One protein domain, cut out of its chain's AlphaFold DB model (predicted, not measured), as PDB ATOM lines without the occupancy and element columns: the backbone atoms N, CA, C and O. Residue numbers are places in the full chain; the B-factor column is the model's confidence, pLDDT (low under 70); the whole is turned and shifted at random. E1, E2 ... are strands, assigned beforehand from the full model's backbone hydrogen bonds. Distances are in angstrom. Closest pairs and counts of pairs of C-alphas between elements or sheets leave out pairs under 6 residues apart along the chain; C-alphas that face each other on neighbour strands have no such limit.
ATOM      1  N   GLY A  35     204.658 104.202 141.978       93.38
ATOM      2  CA  GLY A  35     204.147 104.205 143.341       93.38
ATOM      3  C   GLY A  35     202.640 104.393 143.420       93.38
ATOM      4  O   GLY A  35     201.948 104.576 142.417       93.38
ATOM      5  N   THR A  36     202.148 104.358 144.653       94.31
ATOM      6  CA  THR A  36     200.776 104.740 144.982       94.31
ATOM      7  C   THR A  36     200.791 106.169 145.504       94.31
ATOM      8  O   THR A  36     201.569 106.496 146.396       94.31
ATOM      9  N   TRP A  37     199.928 107.015 144.961       95.00
ATOM     10  CA  TRP A  37     199.858 108.439 145.254       95.00
ATOM     11  C   TRP A  37     198.447 108.792 145.713       95.00
ATOM     12  O   TRP A  37     197.485 108.474 145.021       95.00
ATOM     13  N   GLY A  38     198.306 109.417 146.877       93.00
ATOM     14  CA  GLY A  38     197.019 109.848 147.419       93.00
ATOM     15  C   GLY A  38     196.805 111.343 147.229       93.00
ATOM     16  O   GLY A  38     197.712 112.120 147.527       93.00
ATOM     17  N   LEU A  39     195.631 111.746 146.731       92.12
ATOM     18  CA  LEU A  39     195.300 113.158 146.552       92.12
ATOM     19  C   LEU A  39     195.251 113.861 147.912       92.12
ATOM     20  O   LEU A  39     194.666 113.352 148.865       92.12
ATOM     21  N   THR A  40     195.867 115.036 147.994       93.31
ATOM     22  CA  THR A  40     195.873 115.879 149.204       93.31
ATOM     23  C   THR A  40     195.307 117.264 148.967       93.31
ATOM     24  O   THR A  40     194.866 117.925 149.906       93.31
ATOM     25  N   HIS A  41     195.317 117.723 147.719       93.00
ATOM     26  CA  HIS A  41     194.823 119.038 147.357       93.00
ATOM     27  C   HIS A  41     194.460 119.060 145.879       93.00
ATOM     28  O   HIS A  41     195.245 118.584 145.058       93.00
ATOM     29  N   SER A  42     193.299 119.627 145.566       92.06
ATOM     30  CA  SER A  42     192.906 119.978 144.206       92.06
ATOM     31  C   SER A  42     192.420 121.416 144.196       92.06
ATOM     32  O   SER A  42     191.572 121.815 144.999       92.06
ATOM     33  N   ALA A  43     192.956 122.201 143.273       93.56
ATOM     34  CA  ALA A  43     192.479 123.547 143.023       93.56
ATOM     35  C   ALA A  43     192.446 123.813 141.528       93.56
ATOM     36  O   ALA A  43     193.361 123.451 140.785       93.56
ATOM     37  N   GLY A  44     191.401 124.490 141.080       92.12
ATOM     38  CA  GLY A  44     191.247 124.729 139.663       92.12
ATOM     39  C   GLY A  44     189.947 125.393 139.291       92.12
ATOM     40  O   GLY A  44     189.191 125.900 140.122       92.12
ATOM     41  N   TRP A  45     189.724 125.425 137.987       89.62
ATOM     42  CA  TRP A  45     188.459 125.844 137.426       89.62
ATOM     43  C   TRP A  45     188.158 125.103 136.130       89.62
ATOM     44  O   TRP A  45     189.077 124.719 135.405       89.62
ATOM     45  N   HIS A  46     186.873 124.982 135.804       84.56
ATOM     46  CA  HIS A  46     186.404 124.587 134.480       84.56
ATOM     47  C   HIS A  46     185.130 125.349 134.087       84.56
ATOM     48  O   HIS A  46     184.491 125.996 134.920       84.56
ATOM     49  N   LEU A  47     184.779 125.311 132.802       79.19
ATOM     50  CA  LEU A  47     183.508 125.820 132.281       79.19
ATOM     51  C   LEU A  47     182.531 124.663 132.080       79.19
ATOM     52  O   LEU A  47     182.829 123.745 131.313       79.19
ATOM     53  N   GLU A  48     181.366 124.727 132.730       68.62
ATOM     54  CA  GLU A  48     180.275 123.772 132.500       68.62
ATOM     55  C   GLU A  48     179.389 124.181 131.320       68.62
ATOM     56  O   GLU A  48     179.017 125.345 131.136       68.62
ATOM     57  N   HIS A  49     179.015 123.193 130.507       62.56
ATOM     58  CA  HIS A  49     178.315 123.398 129.241       62.56
ATOM     59  C   HIS A  49     176.786 123.344 129.388       62.56
ATOM     60  O   HIS A  49     176.104 122.511 128.789       62.56
ATOM     61  N   ARG A  50     176.213 124.258 130.174       52.97
ATOM     62  CA  ARG A  50     174.769 124.525 130.118       52.97
ATOM     63  C   ARG A  50     174.513 126.015 129.973       52.97
ATOM     64  O   ARG A  50     174.656 126.766 130.923       52.97
ATOM     65  N   ASP A  51     174.169 126.420 128.752       48.59
ATOM     66  CA  ASP A  51     173.448 127.661 128.436       48.59
ATOM     67  C   ASP A  51     173.960 128.955 129.108       48.59
ATOM     68  O   ASP A  51     173.165 129.810 129.498       48.59
ATOM     69  N   GLY A  52     175.283 129.134 129.225       53.81
ATOM     70  CA  GLY A  52     175.847 130.359 129.814       53.81
ATOM     71  C   GLY A  52     177.247 130.292 130.430       53.81
ATOM     72  O   GLY A  52     177.572 131.205 131.176       53.81
ATOM     73  N   ALA A  53     178.057 129.262 130.130       65.06
ATOM     74  CA  ALA A  53     179.463 129.096 130.542       65.06
ATOM     75  C   ALA A  53     179.758 129.575 131.977       65.06
ATOM     76  O   ALA A  53     180.559 130.488 132.199       65.06
ATOM     77  N   GLU A  54     179.088 128.972 132.960       73.50
ATOM     78  CA  GLU A  54     179.413 129.227 134.357       73.50
ATOM     79  C   GLU A  54     180.798 128.653 134.662       73.50
ATOM     80  O   GLU A  54     181.117 127.501 134.350       73.50
ATOM     81  N   LYS A  55     181.652 129.510 135.228       85.25
ATOM     82  CA  LYS A  55     182.986 129.129 135.669       85.25
ATOM     83  C   LYS A  55     182.877 128.515 137.054       85.25
ATOM     84  O   LYS A  55     182.726 129.246 138.032       85.25
ATOM     85  N   ASN A  56     183.029 127.202 137.126       84.00
ATOM     86  CA  ASN A  56     183.182 126.510 138.392       84.00
ATOM     87  C   ASN A  56     184.627 126.618 138.843       84.00
ATOM     88  O   ASN A  56     185.547 126.392 138.062       84.00
ATOM     89  N   VAL A  57     184.814 127.042 140.088       90.69
ATOM     90  CA  VAL A  57     186.115 127.231 140.724       90.69
ATOM     91  C   VAL A  57     186.076 126.489 142.043       90.69
ATOM     92  O   VAL A  57     185.134 126.673 142.813       90.69
ATOM     93  N   TRP A  58     187.104 125.700 142.312       90.31
ATOM     94  CA  TRP A  58     187.242 124.976 143.567       90.31
ATOM     95  C   TRP A  58     188.673 125.060 144.084       90.31
ATOM     96  O   TRP A  58     189.624 125.341 143.349       90.31
ATOM     97  N   ASP A  59     188.783 124.836 145.383       92.88
ATOM     98  CA  ASP A  59     190.025 124.725 146.130       92.88
ATOM     99  C   ASP A  59     189.695 123.911 147.384       92.88
ATOM    100  O   ASP A  59     189.039 124.412 148.302       92.88
ATOM    101  N   PHE A  60     190.052 122.629 147.378       87.25
ATOM    102  CA  PHE A  60     189.770 121.722 148.483       87.25
ATOM    103  C   PHE A  60     190.982 120.866 148.832       87.25
ATOM    104  O   PHE A  60     191.835 120.546 148.002       87.25
ATOM    105  N   THR A  61     191.047 120.477 150.101       89.62
ATOM    106  CA  THR A  61     192.066 119.572 150.636       89.62
ATOM    107  C   THR A  61     191.465 118.209 150.937       89.62
ATOM    108  O   THR A  61     190.374 118.126 151.506       89.62
ATOM    109  N   CYS A  62     192.228 117.161 150.661       85.25
ATOM    110  CA  CYS A  62     191.882 115.772 150.937       85.25
ATOM    111  C   CYS A  62     192.852 115.186 151.966       85.25
ATOM    112  O   CYS A  62     194.019 115.571 152.033       85.25
ATOM    113  N   ASP A  63     192.377 114.214 152.742       86.25
ATOM    114  CA  ASP A  63     193.238 113.346 153.542       86.25
ATOM    115  C   ASP A  63     193.195 111.933 152.937       86.25
ATOM    116  O   ASP A  63     192.202 111.222 153.113       86.25
ATOM    117  N   PRO A  64     194.242 111.499 152.213       86.69
ATOM    118  CA  PRO A  64     194.234 110.208 151.535       86.69
ATOM    119  C   PRO A  64     194.358 109.015 152.496       86.69
ATOM    120  O   PRO A  64     194.148 107.871 152.071       86.69
ATOM    121  N   TYR A  65     194.686 109.247 153.774       85.00
ATOM    122  CA  TYR A  65     194.710 108.221 154.821       85.00
ATOM    123  C   TYR A  65     193.389 108.141 155.579       85.00
ATOM    124  O   TYR A  65     193.059 107.083 156.123       85.00
ATOM    125  N   ASN A  66     192.626 109.233 155.603       80.12
ATOM    126  CA  ASN A  66     191.358 109.293 156.299       80.12
ATOM    127  C   ASN A  66     190.160 109.253 155.344       80.12
ATOM    128  O   ASN A  66     189.635 110.271 154.894       80.12
ATOM    129  N   LEU A  67     189.653 108.042 155.117       73.12
ATOM    130  CA  LEU A  67     188.482 107.814 154.267       73.12
ATOM    131  C   LEU A  67     187.139 108.121 154.970       73.12
ATOM    132  O   LEU A  67     186.075 107.763 154.465       73.12
ATOM    133  N   ASN A  68     187.147 108.743 156.161       63.53
ATOM    134  CA  ASN A  68     185.919 109.030 156.902       63.53
ATOM    135  C   ASN A  68     185.269 110.384 156.525       63.53
ATOM    136  O   ASN A  68     185.747 111.471 156.807       63.53
ATOM    137  N   LYS A  69     184.121 110.267 155.857       56.28
ATOM    138  CA  LYS A  69     182.843 110.985 156.022       56.28
ATOM    139  C   LYS A  69     182.742 112.512 156.230       56.28
ATOM    140  O   LYS A  69     181.615 112.942 156.423       56.28
ATOM    141  N   GLU A  70     183.774 113.350 156.236       56.75
ATOM    142  CA  GLU A  70     183.545 114.804 156.445       56.75
ATOM    143  C   GLU A  70     183.817 115.683 155.221       56.75
ATOM    144  O   GLU A  70     183.109 116.670 155.045       56.75
ATOM    145  N   ASN A  71     184.708 115.278 154.311       55.09
ATOM    146  CA  ASN A  71     184.923 115.952 153.026       55.09
ATOM    147  C   ASN A  71     184.858 114.910 151.906       55.09
ATOM    148  O   ASN A  71     185.760 114.094 151.741       55.09
ATOM    149  N   TYR A  72     183.715 114.891 151.226       56.34
ATOM    150  CA  TYR A  72     183.265 113.803 150.353       56.34
ATOM    151  C   TYR A  72     183.715 113.944 148.899       56.34
ATOM    152  O   TYR A  72     183.475 113.039 148.103       56.34
ATOM    153  N   GLU A  73     184.309 115.078 148.547       58.00
ATOM    154  CA  GLU A  73     184.718 115.365 147.180       58.00
ATOM    155  C   GLU A  73     186.112 114.763 146.947       58.00
ATOM    156  O   GLU A  73     187.079 115.063 147.649       58.00
ATOM    157  N   ASP A  74     186.153 113.833 145.991       60.31
ATOM    158  CA  ASP A  74     187.342 113.403 145.260       60.31
ATOM    159  C   ASP A  74     188.469 112.773 146.087       60.31
ATOM    160  O   ASP A  74     189.645 113.099 145.943       60.31
ATOM    161  N   GLN A  75     188.141 111.779 146.917       74.44
ATOM    162  CA  GLN A  75     189.169 110.875 147.439       74.44
ATOM    163  C   GLN A  75     189.711 109.984 146.310       74.44
ATOM    164  O   GLN A  75     189.207 108.887 146.060       74.44
ATOM    165  N   GLU A  76     190.741 110.482 145.626       82.31
ATOM    166  CA  GLU A  76     191.446 109.807 144.539       82.31
ATOM    167  C   GLU A  76     192.782 109.218 145.018       82.31
ATOM    168  O   GLU A  76     193.550 109.834 145.770       82.31
ATOM    169  N   ARG A  77     193.102 108.020 144.518       89.56
ATOM    170  CA  ARG A  77     194.464 107.482 144.518       89.56
ATOM    171  C   ARG A  77     194.899 107.115 143.110       89.56
ATOM    172  O   ARG A  77     194.152 106.466 142.387       89.56
ATOM    173  N   LEU A  78     196.143 107.432 142.771       91.75
ATOM    174  CA  LEU A  78     196.797 106.965 141.555       91.75
ATOM    175  C   LEU A  78     197.747 105.819 141.889       91.75
ATOM    176  O   LEU A  78     198.635 105.965 142.724       91.75
ATOM    177  N   VAL A  79     197.599 104.690 141.208       92.25
ATOM    178  CA  VAL A  79     198.583 103.604 141.210       92.25
ATOM    179  C   VAL A  79     199.331 103.664 139.892       92.25
ATOM    180  O   VAL A  79     198.772 103.361 138.837       92.25
ATOM    181  N   ILE A  80     200.597 104.064 139.954       92.88
ATOM    182  CA  ILE A  80     201.462 104.215 138.790       92.88
ATOM    183  C   ILE A  80     202.475 103.079 138.785       92.88
ATOM    184  O   ILE A  80     203.212 102.907 139.753       92.88
ATOM    185  N   LYS A  81     202.523 102.316 137.691       92.06
ATOM    186  CA  LYS A  81     203.490 101.226 137.494       92.06
ATOM    187  C   LYS A  81     204.297 101.467 136.236       92.06
ATOM    188  O   LYS A  81     203.730 101.840 135.204       92.06
ATOM    189  N   LYS A  82     205.604 101.233 136.305       90.56
ATOM    190  CA  LYS A  82     206.466 101.334 135.127       90.56
ATOM    191  C   LYS A  82     206.186 100.150 134.195       90.56
ATOM    192  O   LYS A  82     206.127  99.006 134.634       90.56
ATOM    193  N   LEU A  83     206.000 100.423 132.904       89.31
ATOM    194  CA  LEU A  83     205.849  99.385 131.878       89.31
ATOM    195  C   LEU A  83     207.155  99.200 131.109       89.31
ATOM    196  O   LEU A  83     207.704  98.104 131.051       89.31
ATOM    197  N   THR A  84     207.658 100.286 130.531       86.88
ATOM    198  CA  THR A  84     208.934 100.347 129.806       86.88
ATOM    199  C   THR A  84     209.593 101.694 130.079       86.88
ATOM    200  O   THR A  84     209.080 102.501 130.857       86.88
ATOM    201  N   ASP A  85     210.719 101.977 129.427       82.19
ATOM    202  CA  ASP A  85     211.358 103.285 129.542       82.19
ATOM    203  C   ASP A  85     210.382 104.396 129.138       82.19
ATOM    204  O   ASP A  85     209.736 104.342 128.087       82.19
ATOM    205  N   ASN A  86     210.214 105.359 130.047       86.69
ATOM    206  CA  ASN A  86     209.300 106.501 129.957       86.69
ATOM    207  C   ASN A  86     207.804 106.171 129.784       86.69
ATOM    208  O   ASN A  86     207.021 107.090 129.564       86.69
ATOM    209  N   THR A  87     207.378 104.910 129.904       90.50
ATOM    210  CA  THR A  87     205.969 104.509 129.736       90.50
ATOM    211  C   THR A  87     205.427 103.873 131.010       90.50
ATOM    212  O   THR A  87     206.050 102.969 131.569       90.50
ATOM    213  N   TYR A  88     204.245 104.307 131.444       91.31
ATOM    214  CA  TYR A  88     203.643 103.912 132.716       91.31
ATOM    215  C   TYR A  88     202.171 103.555 132.539       91.31
ATOM    216  O   TYR A  88     201.467 104.181 131.747       91.31
ATOM    217  N   SER A  89     201.687 102.584 133.308       91.00
ATOM    218  CA  SER A  89     200.252 102.420 133.537       91.00
ATOM    219  C   SER A  89     199.854 103.260 134.740       91.00
ATOM    220  O   SER A  89     200.487 103.137 135.789       91.00
ATOM    221  N   VAL A  90     198.801 104.055 134.609       90.62
ATOM    222  CA  VAL A  90     198.210 104.825 135.701       90.62
ATOM    223  C   VAL A  90     196.788 104.346 135.909       90.62
ATOM    224  O   VAL A  90     195.978 104.403 134.991       90.62
ATOM    225  N   THR A  91     196.493 103.869 137.110       89.06
ATOM    226  CA  THR A  91     195.149 103.472 137.525       89.06
ATOM    227  C   THR A  91     194.646 104.457 138.563       89.06
ATOM    228  O   THR A  91     195.311 104.638 139.580       89.06
ATOM    229  N   SER A  92     193.481 105.058 138.328       85.75
ATOM    230  CA  SER A  92     192.810 105.878 139.337       85.75
ATOM    231  C   SER A  92     191.781 105.061 140.099       85.75
ATOM    232  O   SER A  92     191.006 104.289 139.524       85.75
ATOM    233  N   ILE A  93     191.806 105.227 141.413       83.62
ATOM    234  CA  ILE A  93     190.908 104.591 142.361       83.62
ATOM    235  C   ILE A  93     190.156 105.705 143.070       83.62
ATOM    236  O   ILE A  93     190.769 106.516 143.765       83.62
ATOM    237  N   HIS A  94     188.837 105.707 142.915       78.94
ATOM    238  CA  HIS A  94     187.941 106.600 143.632       78.94
ATOM    239  C   HIS A  94     187.265 105.819 144.756       78.94
ATOM    240  O   HIS A  94     186.835 104.677 144.576       78.94
ATOM    241  N   PHE A  95     187.178 106.425 145.935       72.62
ATOM    242  CA  PHE A  95     186.445 105.835 147.050       72.62
ATOM    243  C   PHE A  95     185.020 106.368 147.054       72.62
ATOM    244  O   PHE A  95     184.794 107.572 147.140       72.62
ATOM    245  N   ILE A  96     184.060 105.452 146.967       67.44
ATOM    246  CA  ILE A  96     182.638 105.764 147.022       67.44
ATOM    247  C   ILE A  96     182.113 105.324 148.378       67.44
ATOM    248  O   ILE A  96     182.443 104.259 148.906       67.44
ATOM    249  N   TRP A  97     181.266 106.170 148.948       68.56
ATOM    250  CA  TRP A  97     180.572 105.866 150.180       68.56
ATOM    251  C   TRP A  97     179.086 105.632 149.928       68.56
ATOM    252  O   TRP A  97     178.434 106.395 149.212       68.56
ATOM    253  N   SER A  98     178.534 104.612 150.581       67.69
ATOM    254  CA  SER A  98     177.095 104.384 150.641       67.69
ATOM    255  C   SER A  98     176.607 104.270 152.086       67.69
ATOM    256  O   SER A  98     177.298 103.782 152.987       67.69
ATOM    257  N   TYR A  99     175.382 104.750 152.316       68.19
ATOM    258  CA  TYR A  99     174.689 104.627 153.595       68.19
ATOM    259  C   TYR A  99     173.457 103.763 153.457       68.19
ATOM    260  O   TYR A  99     172.571 104.063 152.656       68.19
ATOM    261  N   SER A 100     173.359 102.759 154.317       71.56
ATOM    262  CA  SER A 100     172.175 101.921 154.439       71.56
ATOM    263  C   SER A 100     171.691 101.950 155.889       71.56
ATOM    264  O   SER A 100     172.460 101.762 156.840       71.56
ATOM    265  N   ILE A 101     170.402 102.254 156.080       61.41
ATOM    266  CA  ILE A 101     169.794 102.308 157.414       61.41
ATOM    267  C   ILE A 101     169.800 100.893 158.003       61.41
ATOM    268  O   ILE A 101     169.134 100.004 157.486       61.41
ATOM    269  N   GLY A 102     170.516 100.711 159.114       77.00
ATOM    270  CA  GLY A 102     170.668  99.420 159.795       77.00
ATOM    271  C   GLY A 102     172.005  98.719 159.538       77.00
ATOM    272  O   GLY A 102     172.360  97.836 160.313       77.00
ATOM    273  N   GLU A 103     172.770  99.154 158.532       71.25
ATOM    274  CA  GLU A 103     174.075  98.570 158.168       71.25
ATOM    275  C   GLU A 103     175.244  99.545 158.376       71.25
ATOM    276  O   GLU A 103     176.385  99.122 158.534       71.25
ATOM    277  N   GLY A 104     174.968 100.850 158.473       71.62
ATOM    278  CA  GLY A 104     175.983 101.861 158.763       71.62
ATOM    279  C   GLY A 104     176.661 102.414 157.506       71.62
ATOM    280  O   GLY A 104     176.034 102.567 156.461       71.62
ATOM    281  N   ILE A 105     177.920 102.830 157.661       71.06
ATOM    282  CA  ILE A 105     178.759 103.447 156.624       71.06
ATOM    283  C   ILE A 105     179.500 102.328 155.885       71.06
ATOM    284  O   ILE A 105     180.329 101.668 156.505       71.06
ATOM    285  N   ASN A 106     179.263 102.171 154.581       71.81
ATOM    286  CA  ASN A 106     180.042 101.276 153.721       71.81
ATOM    287  C   ASN A 106     180.965 102.105 152.825       71.81
ATOM    288  O   ASN A 106     180.498 103.003 152.124       71.81
ATOM    289  N   ILE A 107     182.267 101.826 152.877       72.19
ATOM    290  CA  ILE A 107     183.280 102.454 152.021       72.19
ATOM    291  C   ILE A 107     183.760 101.389 151.046       72.19
ATOM    292  O   ILE A 107     184.290 100.360 151.468       72.19
ATOM    293  N   GLU A 108     183.585 101.648 149.758       71.38
ATOM    294  CA  GLU A 108     184.021 100.768 148.681       71.38
ATOM    295  C   GLU A 108     184.970 101.535 147.759       71.38
ATOM    296  O   GLU A 108     184.798 102.727 147.504       71.38
ATOM    297  N   SER A 109     186.018 100.863 147.291       74.69
ATOM    298  CA  SER A 109     186.909 101.413 146.273       74.69
ATOM    299  C   SER A 109     186.425 100.984 144.896       74.69
ATOM    300  O   SER A 109     186.316  99.781 144.645       74.69
ATOM    301  N   GLU A 110     186.224 101.939 143.998       72.75
ATOM    302  CA  GLU A 110     185.958 101.680 142.589       72.75
ATOM    303  C   GLU A 110     187.170 102.099 141.751       72.75
ATOM    304  O   GLU A 110     187.754 103.171 141.936       72.75
ATOM    305  N   VAL A 111     187.578 101.229 140.828       72.56
ATOM    306  CA  VAL A 111     188.578 101.588 139.821       72.56
ATOM    307  C   VAL A 111     187.866 102.429 138.773       72.56
ATOM    308  O   VAL A 111     187.063 101.903 138.010       72.56
ATOM    309  N   TYR A 112     188.153 103.730 138.752       68.12
ATOM    310  CA  TYR A 112     187.480 104.671 137.857       68.12
ATOM    311  C   TYR A 112     188.006 104.567 136.427       68.12
ATOM    312  O   TYR A 112     187.263 104.742 135.469       68.12
ATOM    313  N   GLY A 113     189.286 104.226 136.269       73.38
ATOM    314  CA  GLY A 113     189.861 103.997 134.957       73.38
ATOM    315  C   GLY A 113     191.359 103.743 134.991       73.38
ATOM    316  O   GLY A 113     192.040 103.938 136.002       73.38
ATOM    317  N   SER A 114     191.878 103.304 133.850       79.12
ATOM    318  CA  SER A 114     193.304 103.083 133.640       79.12
ATOM    319  C   SER A 114     193.745 103.774 132.354       79.12
ATOM    320  O   SER A 114     193.011 103.792 131.369       79.12
ATOM    321  N   ASN A 115     194.940 104.350 132.349       85.50
ATOM    322  CA  ASN A 115     195.572 104.925 131.169       85.50
ATOM    323  C   ASN A 115     197.002 104.399 131.048       85.50
ATOM    324  O   ASN A 115     197.694 104.200 132.044       85.50
ATOM    325  N   VAL A 116     197.485 104.242 129.819       88.12
ATOM    326  CA  VAL A 116     198.920 104.114 129.552       88.12
ATOM    327  C   VAL A 116     199.443 105.473 129.128       88.12
ATOM    328  O   VAL A 116     199.045 105.977 128.073       88.12
ATOM    329  N   ILE A 117     200.348 106.045 129.914       88.81
ATOM    330  CA  ILE A 117     200.970 107.339 129.637       88.81
ATOM    331  C   ILE A 117     202.411 107.160 129.168       88.81
ATOM    332  O   ILE A 117     203.123 106.271 129.633       88.81
ATOM    333  N   THR A 118     202.843 108.041 128.273       90.00
ATOM    334  CA  THR A 118     204.249 108.180 127.877       90.00
ATOM    335  C   THR A 118     204.752 109.551 128.316       90.00
ATOM    336  O   THR A 118     204.159 110.568 127.945       90.00
ATOM    337  N   LEU A 119     205.824 109.581 129.110       89.75
ATOM    338  CA  LEU A 119     206.481 110.805 129.561       89.75
ATOM    339  C   LEU A 119     207.352 111.396 128.447       89.75
ATOM    340  O   LEU A 119     208.161 110.704 127.832       89.75
ATOM    341  N   ASN A 120     207.223 112.703 128.250       87.56
ATOM    342  CA  ASN A 120     208.038 113.519 127.360       87.56
ATOM    343  C   ASN A 120     208.530 114.735 128.155       87.56
ATOM    344  O   ASN A 120     207.866 115.777 128.221       87.56
ATOM    345  N   GLY A 121     209.677 114.579 128.820       86.50
ATOM    346  CA  GLY A 121     210.153 115.545 129.811       86.50
ATOM    347  C   GLY A 121     209.194 115.623 131.000       86.50
ATOM    348  O   GLY A 121     208.871 114.604 131.601       86.50
ATOM    349  N   ASN A 122     208.709 116.825 131.312       88.44
ATOM    350  CA  ASN A 122     207.733 117.047 132.381       88.44
ATOM    351  C   ASN A 122     206.271 116.913 131.921       88.44
ATOM    352  O   ASN A 122     205.367 117.160 132.707       88.44
ATOM    353  N   SER A 123     206.012 116.571 130.662       88.12
ATOM    354  CA  SER A 123     204.656 116.389 130.135       88.12
ATOM    355  C   SER A 123     204.381 114.918 129.866       88.12
ATOM    356  O   SER A 123     205.317 114.130 129.719       88.12
ATOM    357  N   PHE A 124     203.110 114.529 129.777       88.00
ATOM    358  CA  PHE A 124     202.766 113.177 129.353       88.00
ATOM    359  C   PHE A 124     201.568 113.137 128.420       88.00
ATOM    360  O   PHE A 124     200.658 113.958 128.496       88.00
ATOM    361  N   THR A 125     201.588 112.150 127.529       85.75
ATOM    362  CA  THR A 125     200.509 111.880 126.577       85.75
ATOM    363  C   THR A 125     199.868 110.541 126.890       85.75
ATOM    364  O   THR A 125     200.574 109.568 127.167       85.75
ATOM    365  N   ILE A 126     198.543 110.466 126.786       85.12
ATOM    366  CA  ILE A 126     197.809 109.205 126.899       85.12
ATOM    367  C   ILE A 126     197.951 108.446 125.581       85.12
ATOM    368  O   ILE A 126     197.542 108.913 124.522       85.12
ATOM    369  N   THR A 127     198.552 107.269 125.652       74.12
ATOM    370  CA  THR A 127     198.816 106.392 124.504       74.12
ATOM    371  C   THR A 127     197.748 105.318 124.335       74.12
ATOM    372  O   THR A 127     197.527 104.851 123.219       74.12
ATOM    373  N   LYS A 128     197.091 104.920 125.431       68.69
ATOM    374  CA  LYS A 128     195.954 103.991 125.452       68.69
ATOM    375  C   LYS A 128     195.056 104.314 126.646       68.69
ATOM    376  O   LYS A 128     195.575 104.591 127.729       68.69
ATOM    377  N   ASN A 129     193.743 104.233 126.463       66.00
ATOM    378  CA  ASN A 129     192.843 103.972 127.585       66.00
ATOM    379  C   ASN A 129     193.000 102.488 127.963       66.00
ATOM    380  O   ASN A 129     193.440 101.693 127.130       66.00
ATOM    381  N   GLY A 130     192.755 102.139 129.222       55.62
ATOM    382  CA  GLY A 130     192.841 100.765 129.719       55.62
ATOM    383  C   GLY A 130     191.939  99.797 128.947       55.62
ATOM    384  O   GLY A 130     191.135 100.211 128.118       55.62
ATOM    385  N   ASP A 131     192.088  98.500 129.221       50.88
ATOM    386  CA  ASP A 131     191.426  97.408 128.482       50.88
ATOM    387  C   ASP A 131     189.883  97.393 128.584       50.88
ATOM    388  O   ASP A 131     189.219  96.676 127.833       50.88
ATOM    389  N   ASP A 132     189.299  98.222 129.445       48.75
ATOM    390  CA  ASP A 132     187.882  98.200 129.787       48.75
ATOM    391  C   ASP A 132     187.280  99.565 129.435       48.75
ATOM    392  O   ASP A 132     187.949 100.572 129.622       48.75
ATOM    393  N   ASN A 133     186.042  99.623 128.933       47.78
ATOM    394  CA  ASN A 133     185.313 100.831 128.486       47.78
ATOM    395  C   ASN A 133     185.037 101.892 129.589       47.78
ATOM    396  O   ASN A 133     183.974 102.508 129.614       47.78
ATOM    397  N   LEU A 134     185.955 102.064 130.529       50.19
ATOM    398  CA  LEU A 134     186.002 103.099 131.539       50.19
ATOM    399  C   LEU A 134     186.863 104.224 130.965       50.19
ATOM    400  O   LEU A 134     188.050 104.020 130.685       50.19
ATOM    401  N   ASP A 135     186.258 105.390 130.735       53.09
ATOM    402  CA  ASP A 135     187.008 106.592 130.375       53.09
ATOM    403  C   ASP A 135     188.095 106.787 131.441       53.09
ATOM    404  O   ASP A 135     187.807 106.918 132.629       53.09
ATOM    405  N   GLY A 136     189.362 106.669 131.036       58.44
ATOM    406  CA  GLY A 136     190.477 106.694 131.974       58.44
ATOM    407  C   GLY A 136     190.507 107.983 132.804       58.44
ATOM    408  O   GLY A 136     189.943 109.005 132.422       58.44
ATOM    409  N   CYS A 137     191.232 107.962 133.923       68.00
ATOM    410  CA  CYS A 137     191.389 109.116 134.820       68.00
ATOM    411  C   CYS A 137     191.973 110.372 134.166       68.00
ATOM    412  O   CYS A 137     191.831 111.486 134.673       68.00
ATOM    413  N   PHE A 138     192.624 110.191 133.020       77.50
ATOM    414  CA  PHE A 138     193.097 111.263 132.179       77.50
ATOM    415  C   PHE A 138     192.342 111.266 130.848       77.50
ATOM    416  O   PHE A 138     192.353 110.303 130.080       77.50
ATOM    417  N   ASN A 139     191.743 112.414 130.553       76.94
ATOM    418  CA  ASN A 139     191.124 112.760 129.283       76.94
ATOM    419  C   ASN A 139     192.175 112.987 128.190       76.94
ATOM    420  O   ASN A 139     193.081 113.806 128.366       76.94
ATOM    421  N   SER A 140     192.019 112.321 127.041       76.06
ATOM    422  CA  SER A 140     192.927 112.408 125.881       76.06
ATOM    423  C   SER A 140     193.004 113.794 125.238       76.06
ATOM    424  O   SER A 140     193.979 114.103 124.558       76.06
ATOM    425  N   TYR A 141     191.991 114.627 125.464       75.44
ATOM    426  CA  TYR A 141     191.897 115.995 124.962       75.44
ATOM    427  C   TYR A 141     192.474 117.045 125.926       75.44
ATOM    428  O   TYR A 141     192.456 118.232 125.608       75.44
ATOM    429  N   ALA A 142     192.975 116.636 127.096       80.94
ATOM    430  CA  ALA A 142     193.645 117.536 128.028       80.94
ATOM    431  C   ALA A 142     195.170 117.461 127.877       80.94
ATOM    432  O   ALA A 142     195.736 116.436 127.494       80.94
ATOM    433  N   THR A 143     195.840 118.549 128.240       87.69
ATOM    434  CA  THR A 143     197.297 118.604 128.369       87.69
ATOM    435  C   THR A 143     197.691 118.379 129.823       87.69
ATOM    436  O   THR A 143     197.138 119.019 130.719       87.69
ATOM    437  N   TYR A 144     198.687 117.518 130.052       90.31
ATOM    438  CA  TYR A 144     199.189 117.197 131.387       90.31
ATOM    439  C   TYR A 144     200.643 117.610 131.562       90.31
ATOM    440  O   TYR A 144     201.485 117.354 130.699       90.31
ATOM    441  N   THR A 145     200.947 118.239 132.694       92.56
ATOM    442  CA  THR A 145     202.310 118.619 133.084       92.56
ATOM    443  C   THR A 145     202.562 118.234 134.536       92.56
ATOM    444  O   THR A 145     201.775 118.565 135.414       92.56
ATOM    445  N   ILE A 146     203.673 117.558 134.795       94.00
ATOM    446  CA  ILE A 146     204.218 117.311 136.124       94.00
ATOM    447  C   ILE A 146     204.948 118.587 136.555       94.00
ATOM    448  O   ILE A 146     206.036 118.892 136.063       94.00
ATOM    449  N   GLU A 147     204.336 119.364 137.448       93.69
ATOM    450  CA  GLU A 147     204.930 120.610 137.959       93.69
ATOM    451  C   GLU A 147     205.956 120.350 139.071       93.69
ATOM    452  O   GLU A 147     206.852 121.162 139.294       93.69
ATOM    453  N   SER A 148     205.852 119.211 139.760       92.12
ATOM    454  CA  SER A 148     206.792 118.785 140.797       92.12
ATOM    455  C   SER A 148     206.772 117.267 140.927       92.12
ATOM    456  O   SER A 148     205.698 116.674 141.025       92.12
ATOM    457  N   LEU A 149     207.951 116.651 141.004       92.50
ATOM    458  CA  LEU A 149     208.124 115.239 141.334       92.50
ATOM    459  C   LEU A 149     209.292 115.098 142.309       92.50
ATOM    460  O   LEU A 149     210.399 115.560 142.047       92.50
ATOM    461  N   THR A 150     209.013 114.494 143.453       90.81
ATOM    462  CA  THR A 150     209.978 114.189 144.515       90.81
ATOM    463  C   THR A 150     209.697 112.780 145.041       90.81
ATOM    464  O   THR A 150     208.800 112.097 144.545       90.81
ATOM    465  N   SER A 151     210.448 112.312 146.040       88.75
ATOM    466  CA  SER A 151     210.184 111.010 146.664       88.75
ATOM    467  C   SER A 151     208.813 110.930 147.335       88.75
ATOM    468  O   SER A 151     208.242 109.852 147.387       88.75
ATOM    469  N   ASP A 152     208.271 112.035 147.839       91.81
ATOM    470  CA  ASP A 152     207.061 112.069 148.669       91.81
ATOM    471  C   ASP A 152     205.933 112.923 148.081       91.81
ATOM    472  O   ASP A 152     204.796 112.797 148.525       91.81
ATOM    473  N   LYS A 153     206.213 113.747 147.065       93.19
ATOM    474  CA  LYS A 153     205.242 114.659 146.449       93.19
ATOM    475  C   LYS A 153     205.219 114.570 144.923       93.19
ATOM    476  O   LYS A 153     206.267 114.655 144.277       93.19
ATOM    477  N   LEU A 154     204.009 114.524 144.371       95.19
ATOM    478  CA  LEU A 154     203.699 114.601 142.944       95.19
ATOM    479  C   LEU A 154     202.676 115.720 142.712       95.19
ATOM    480  O   LEU A 154     201.655 115.770 143.387       95.19
ATOM    481  N   VAL A 155     202.937 116.618 141.764       95.69
ATOM    482  CA  VAL A 155     201.994 117.675 141.363       95.69
ATOM    483  C   VAL A 155     201.733 117.565 139.874       95.69
ATOM    484  O   VAL A 155     202.670 117.663 139.078       95.69
ATOM    485  N   ILE A 156     200.469 117.386 139.505       94.44
ATOM    486  CA  ILE A 156     200.025 117.293 138.116       94.44
ATOM    487  C   ILE A 156     199.105 118.470 137.823       94.44
ATOM    488  O   ILE A 156     198.110 118.684 138.509       94.44
ATOM    489  N   ARG A 157     199.411 119.200 136.756       94.38
ATOM    490  CA  ARG A 157     198.529 120.202 136.177       94.38
ATOM    491  C   ARG A 157     197.822 119.644 134.953       94.38
ATOM    492  O   ARG A 157     198.479 119.124 134.049       94.38
ATOM    493  N   LYS A 158     196.501 119.789 134.924       90.81
ATOM    494  CA  LYS A 158     195.592 119.365 133.856       90.81
ATOM    495  C   LYS A 158     195.022 120.619 133.193       90.81
ATOM    496  O   LYS A 158     194.419 121.452 133.866       90.81
ATOM    497  N   LYS A 159     195.212 120.767 131.882       89.50
ATOM    498  CA  LYS A 159     194.655 121.879 131.098       89.50
ATOM    499  C   LYS A 159     193.723 121.383 130.012       89.50
ATOM    500  O   LYS A 159     194.101 120.520 129.225       89.50
ATOM    501  N   TYR A 160     192.544 121.981 129.938       83.06
ATOM    502  CA  TYR A 160     191.569 121.765 128.879       83.06
ATOM    503  C   TYR A 160     191.518 123.040 128.036       83.06
ATOM    504  O   TYR A 160     191.036 124.070 128.507       83.06
ATOM    505  N   ASP A 161     192.053 122.987 126.816       77.44
ATOM    506  CA  ASP A 161     192.136 124.146 125.923       77.44
ATOM    507  C   ASP A 161     191.037 124.067 124.851       77.44
ATOM    508  O   ASP A 161     191.214 123.399 123.835       77.44
ATOM    509  N   ASN A 162     189.921 124.775 125.065       61.69
ATOM    510  CA  ASN A 162     188.854 125.010 124.079       61.69
ATOM    511  C   ASN A 162     188.441 123.757 123.278       61.69
ATOM    512  O   ASN A 162     188.539 123.739 122.047       61.69
ATOM    513  N   VAL A 163     187.979 122.716 123.976       60.25
ATOM    514  CA  VAL A 163     187.437 121.509 123.334       60.25
ATOM    515  C   VAL A 163     186.187 121.915 122.532       60.25
ATOM    516  O   VAL A 163     185.265 122.460 123.136       60.25
ATOM    517  N   PRO A 164     186.141 121.720 121.196       51.94
ATOM    518  CA  PRO A 164     185.025 122.185 120.370       51.94
ATOM    519  C   PRO A 164     183.691 121.512 120.721       51.94
ATOM    520  O   PRO A 164     183.653 120.300 120.923       51.94
ATOM    521  N   ASP A 165     182.599 122.281 120.655       52.75
ATOM    522  CA  ASP A 165     181.193 121.881 120.886       52.75
ATOM    523  C   ASP A 165     180.683 120.692 120.024       52.75
ATOM    524  O   ASP A 165     179.563 120.228 120.217       52.75
ATOM    525  N   ASP A 166     181.463 120.216 119.044       49.69
ATOM    526  CA  ASP A 166     181.068 119.202 118.044       49.69
ATOM    527  C   ASP A 166     181.365 117.755 118.471       49.69
ATOM    528  O   ASP A 166     181.074 116.800 117.752       49.69
ATOM    529  N   VAL A 167     181.952 117.543 119.649       49.88
ATOM    530  CA  VAL A 167     182.041 116.183 120.178       49.88
ATOM    531  C   VAL A 167     180.771 115.927 120.978       49.88
ATOM    532  O   VAL A 167     180.501 116.641 121.937       49.88
ATOM    533  N   GLU A 168     180.009 114.879 120.643       49.59
ATOM    534  CA  GLU A 168     178.878 114.350 121.440       49.59
ATOM    535  C   GLU A 168     179.279 113.911 122.875       49.59
ATOM    536  O   GLU A 168     178.595 113.129 123.539       49.59
ATOM    537  N   LEU A 169     180.408 114.393 123.388       51.03
ATOM    538  CA  LEU A 169     180.868 114.216 124.743       51.03
ATOM    539  C   LEU A 169     180.114 115.202 125.622       51.03
ATOM    540  O   LEU A 169     180.461 116.370 125.766       51.03
ATOM    541  N   ARG A 170     179.081 114.676 126.274       46.94
ATOM    542  CA  ARG A 170     178.389 115.260 127.430       46.94
ATOM    543  C   ARG A 170     179.320 115.457 128.650       46.94
ATOM    544  O   ARG A 170     178.872 115.271 129.776       46.94
ATOM    545  N   SER A 171     180.607 115.752 128.457       51.47
ATOM    546  CA  SER A 171     181.595 115.872 129.528       51.47
ATOM    547  C   SER A 171     181.745 117.321 129.977       51.47
ATOM    548  O   SER A 171     181.827 118.238 129.164       51.47
ATOM    549  N   CYS A 172     181.809 117.505 131.288       52.66
ATOM    550  CA  CYS A 172     181.557 118.737 132.031       52.66
ATOM    551  C   CYS A 172     182.578 119.880 131.831       52.66
ATOM    552  O   CYS A 172     182.418 120.923 132.455       52.66
ATOM    553  N   ASN A 173     183.609 119.712 130.989       57.66
ATOM    554  CA  ASN A 173     184.816 120.548 131.008       57.66
ATOM    555  C   ASN A 173     185.262 120.960 129.590       57.66
ATOM    556  O   ASN A 173     186.136 120.325 129.001       57.66
ATOM    557  N   THR A 174     184.708 122.039 129.028       60.84
ATOM    558  CA  THR A 174     185.151 122.549 127.707       60.84
ATOM    559  C   THR A 174     186.424 123.370 127.753       60.84
ATOM    560  O   THR A 174     187.157 123.479 126.768       60.84
ATOM    561  N   SER A 175     186.699 123.971 128.904       79.19
ATOM    562  CA  SER A 175     187.958 124.631 129.214       79.19
ATOM    563  C   SER A 175     188.201 124.593 130.707       79.19
ATOM    564  O   SER A 175     187.242 124.632 131.475       79.19
ATOM    565  N   GLY A 176     189.463 124.538 131.116       86.19
ATOM    566  CA  GLY A 176     189.812 124.463 132.526       86.19
ATOM    567  C   GLY A 176     191.307 124.364 132.789       86.19
ATOM    568  O   GLY A 176     192.091 124.028 131.903       86.19
ATOM    569  N   ASP A 177     191.686 124.670 134.022       91.62
ATOM    570  CA  ASP A 177     193.056 124.600 134.526       91.62
ATOM    571  C   ASP A 177     193.000 124.109 135.973       91.62
ATOM    572  O   ASP A 177     192.427 124.782 136.832       91.62
ATOM    573  N   ILE A 178     193.529 122.911 136.207       91.69
ATOM    574  CA  ILE A 178     193.418 122.172 137.467       91.69
ATOM    575  C   ILE A 178     194.815 121.759 137.907       91.69
ATOM    576  O   ILE A 178     195.601 121.282 137.089       91.69
ATOM    577  N   ILE A 179     195.122 121.926 139.188       95.00
ATOM    578  CA  ILE A 179     196.357 121.462 139.814       95.00
ATOM    579  C   ILE A 179     195.983 120.492 140.925       95.00
ATOM    580  O   ILE A 179     195.339 120.880 141.898       95.00
ATOM    581  N   ASP A 180     196.459 119.261 140.787       93.81
ATOM    582  CA  ASP A 180     196.294 118.207 141.775       93.81
ATOM    583  C   ASP A 180     197.641 117.899 142.426       93.81
ATOM    584  O   ASP A 180     198.648 117.650 141.751       93.81
ATOM    585  N   THR A 181     197.659 117.925 143.755       95.69
ATOM    586  CA  THR A 181     198.823 117.582 144.570       95.69
ATOM    587  C   THR A 181     198.580 116.269 145.288       95.69
ATOM    588  O   THR A 181     197.631 116.118 146.062       95.69
ATOM    589  N   TYR A 182     199.508 115.345 145.095       95.06
ATOM    590  CA  TYR A 182     199.495 114.023 145.682       95.06
ATOM    591  C   TYR A 182     200.701 113.816 146.592       95.06
ATOM    592  O   TYR A 182     201.786 114.360 146.350       95.06
ATOM    593  N   ILE A 183     200.515 112.967 147.597       94.88
ATOM    594  CA  ILE A 183     201.595 112.440 148.433       94.88
ATOM    595  C   ILE A 183     201.799 110.955 148.175       94.88
ATOM    596  O   ILE A 183     200.857 110.246 147.812       94.88
ATOM    597  N   ARG A 184     203.027 110.476 148.358       94.62
ATOM    598  CA  ARG A 184     203.322 109.047 148.252       94.62
ATOM    599  C   ARG A 184     202.682 108.284 149.413       94.62
ATOM    600  O   ARG A 184     202.823 108.662 150.571       94.62
ATOM    601  N   MET A 185     202.005 107.194 149.083       90.38
ATOM    602  CA  MET A 185     201.437 106.249 150.038       90.38
ATOM    603  C   MET A 185     202.449 105.118 150.264       90.38
ATOM    604  O   MET A 185     202.970 104.566 149.291       90.38
ATOM    605  N   GLU A 186     202.732 104.809 151.532       79.69
ATOM    606  CA  GLU A 186     203.590 103.689 151.959       79.69
ATOM    607  C   GLU A 186     202.863 102.338 151.915       79.69
ATOM    608  O   GLU A 186     201.635 102.306 152.183       79.69
TER     609      GLU A 186
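This is residues 35 to 186 of the 186 residues of an uncharacterized protein of Bacteroides caecimuris (UniProt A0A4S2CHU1). A closed barrel of eight antiparallel strands, E1, E3, E4, E5, E6, E7, E8 and E9 in ring order, has the tip of its long hairpin E4 and E5, about residues 98 to 106, sticking out to one side. A ninth strand, E2, is paired onto E1 outside the ring; the ring is thin between E6 and E7. The printed part has 152 residues with nine named strands, E1 to E9 along the chain, and no named helix; its class is all strand. It is compact, with a radius of gyration of the C-alphas of 16.3 A and spans of 47 by 45 by 30 A.

E1, residues 35 to 48, bends by 70 degrees at residue 41. With E2, residues 54 to 61, it forms a hairpin at 156 degrees; N 44 and O 58 are 3.0 A apart. On the same side of E1 is E3, residues 76 to 84, beside residues 35 to 39, with N 37 and O 78 at 2.8 A. E2 and E3 are apart. From E3 a meander, each strand the antiparallel neighbour of the one before, runs to E9, residues 176 to 185. E3 and E4, residues 87 to 100, form a hairpin; N 79 and O 91 are 2.8 A apart. E4 and E5, residues 104 to 120, form a hairpin at 164 degrees, with N 90 and O 115 at 2.8 A. E5 bends by 56 degrees at residue 116. Its hairpin with E6, residues 123 to 129, has N 120 and O 123 at 2.8 A. E6 and E7, residues 143 to 149, form a hairpin with N 124 and O 144 at 3.4 A. E7 and E8, residues 153 to 160, form a hairpin with N 145 and O 157 at 3.0 A. E8 and E9 form a hairpin with N 156 and O 180 at 2.9 A. E9 and E1 close the ring at 166 degrees, on the other side of E1 from E2 and E3; N 179 and O 43 are 2.8 A apart.

E1 begins at C-alpha 35, (204.147, 104.205, 143.341), and is 32.7 A long. E4 is 41.9 A and E5 46.4 A long; C-alpha 104 is at (175.983, 101.861, 158.763). E9, 27.8 A long, ends at C-alpha 185, (201.437, 106.249, 150.038).

The C-alphas farthest apart, of Gly 102 and Gly 121, are 52.1 A apart. The printed part has no cut. The links E2 to E3, E6 to E7 and E8 to E9 are long. Mean pLDDT of the printed part is 78.3; 42 residues are under 70, among them 128 to 137 and 162 to 174.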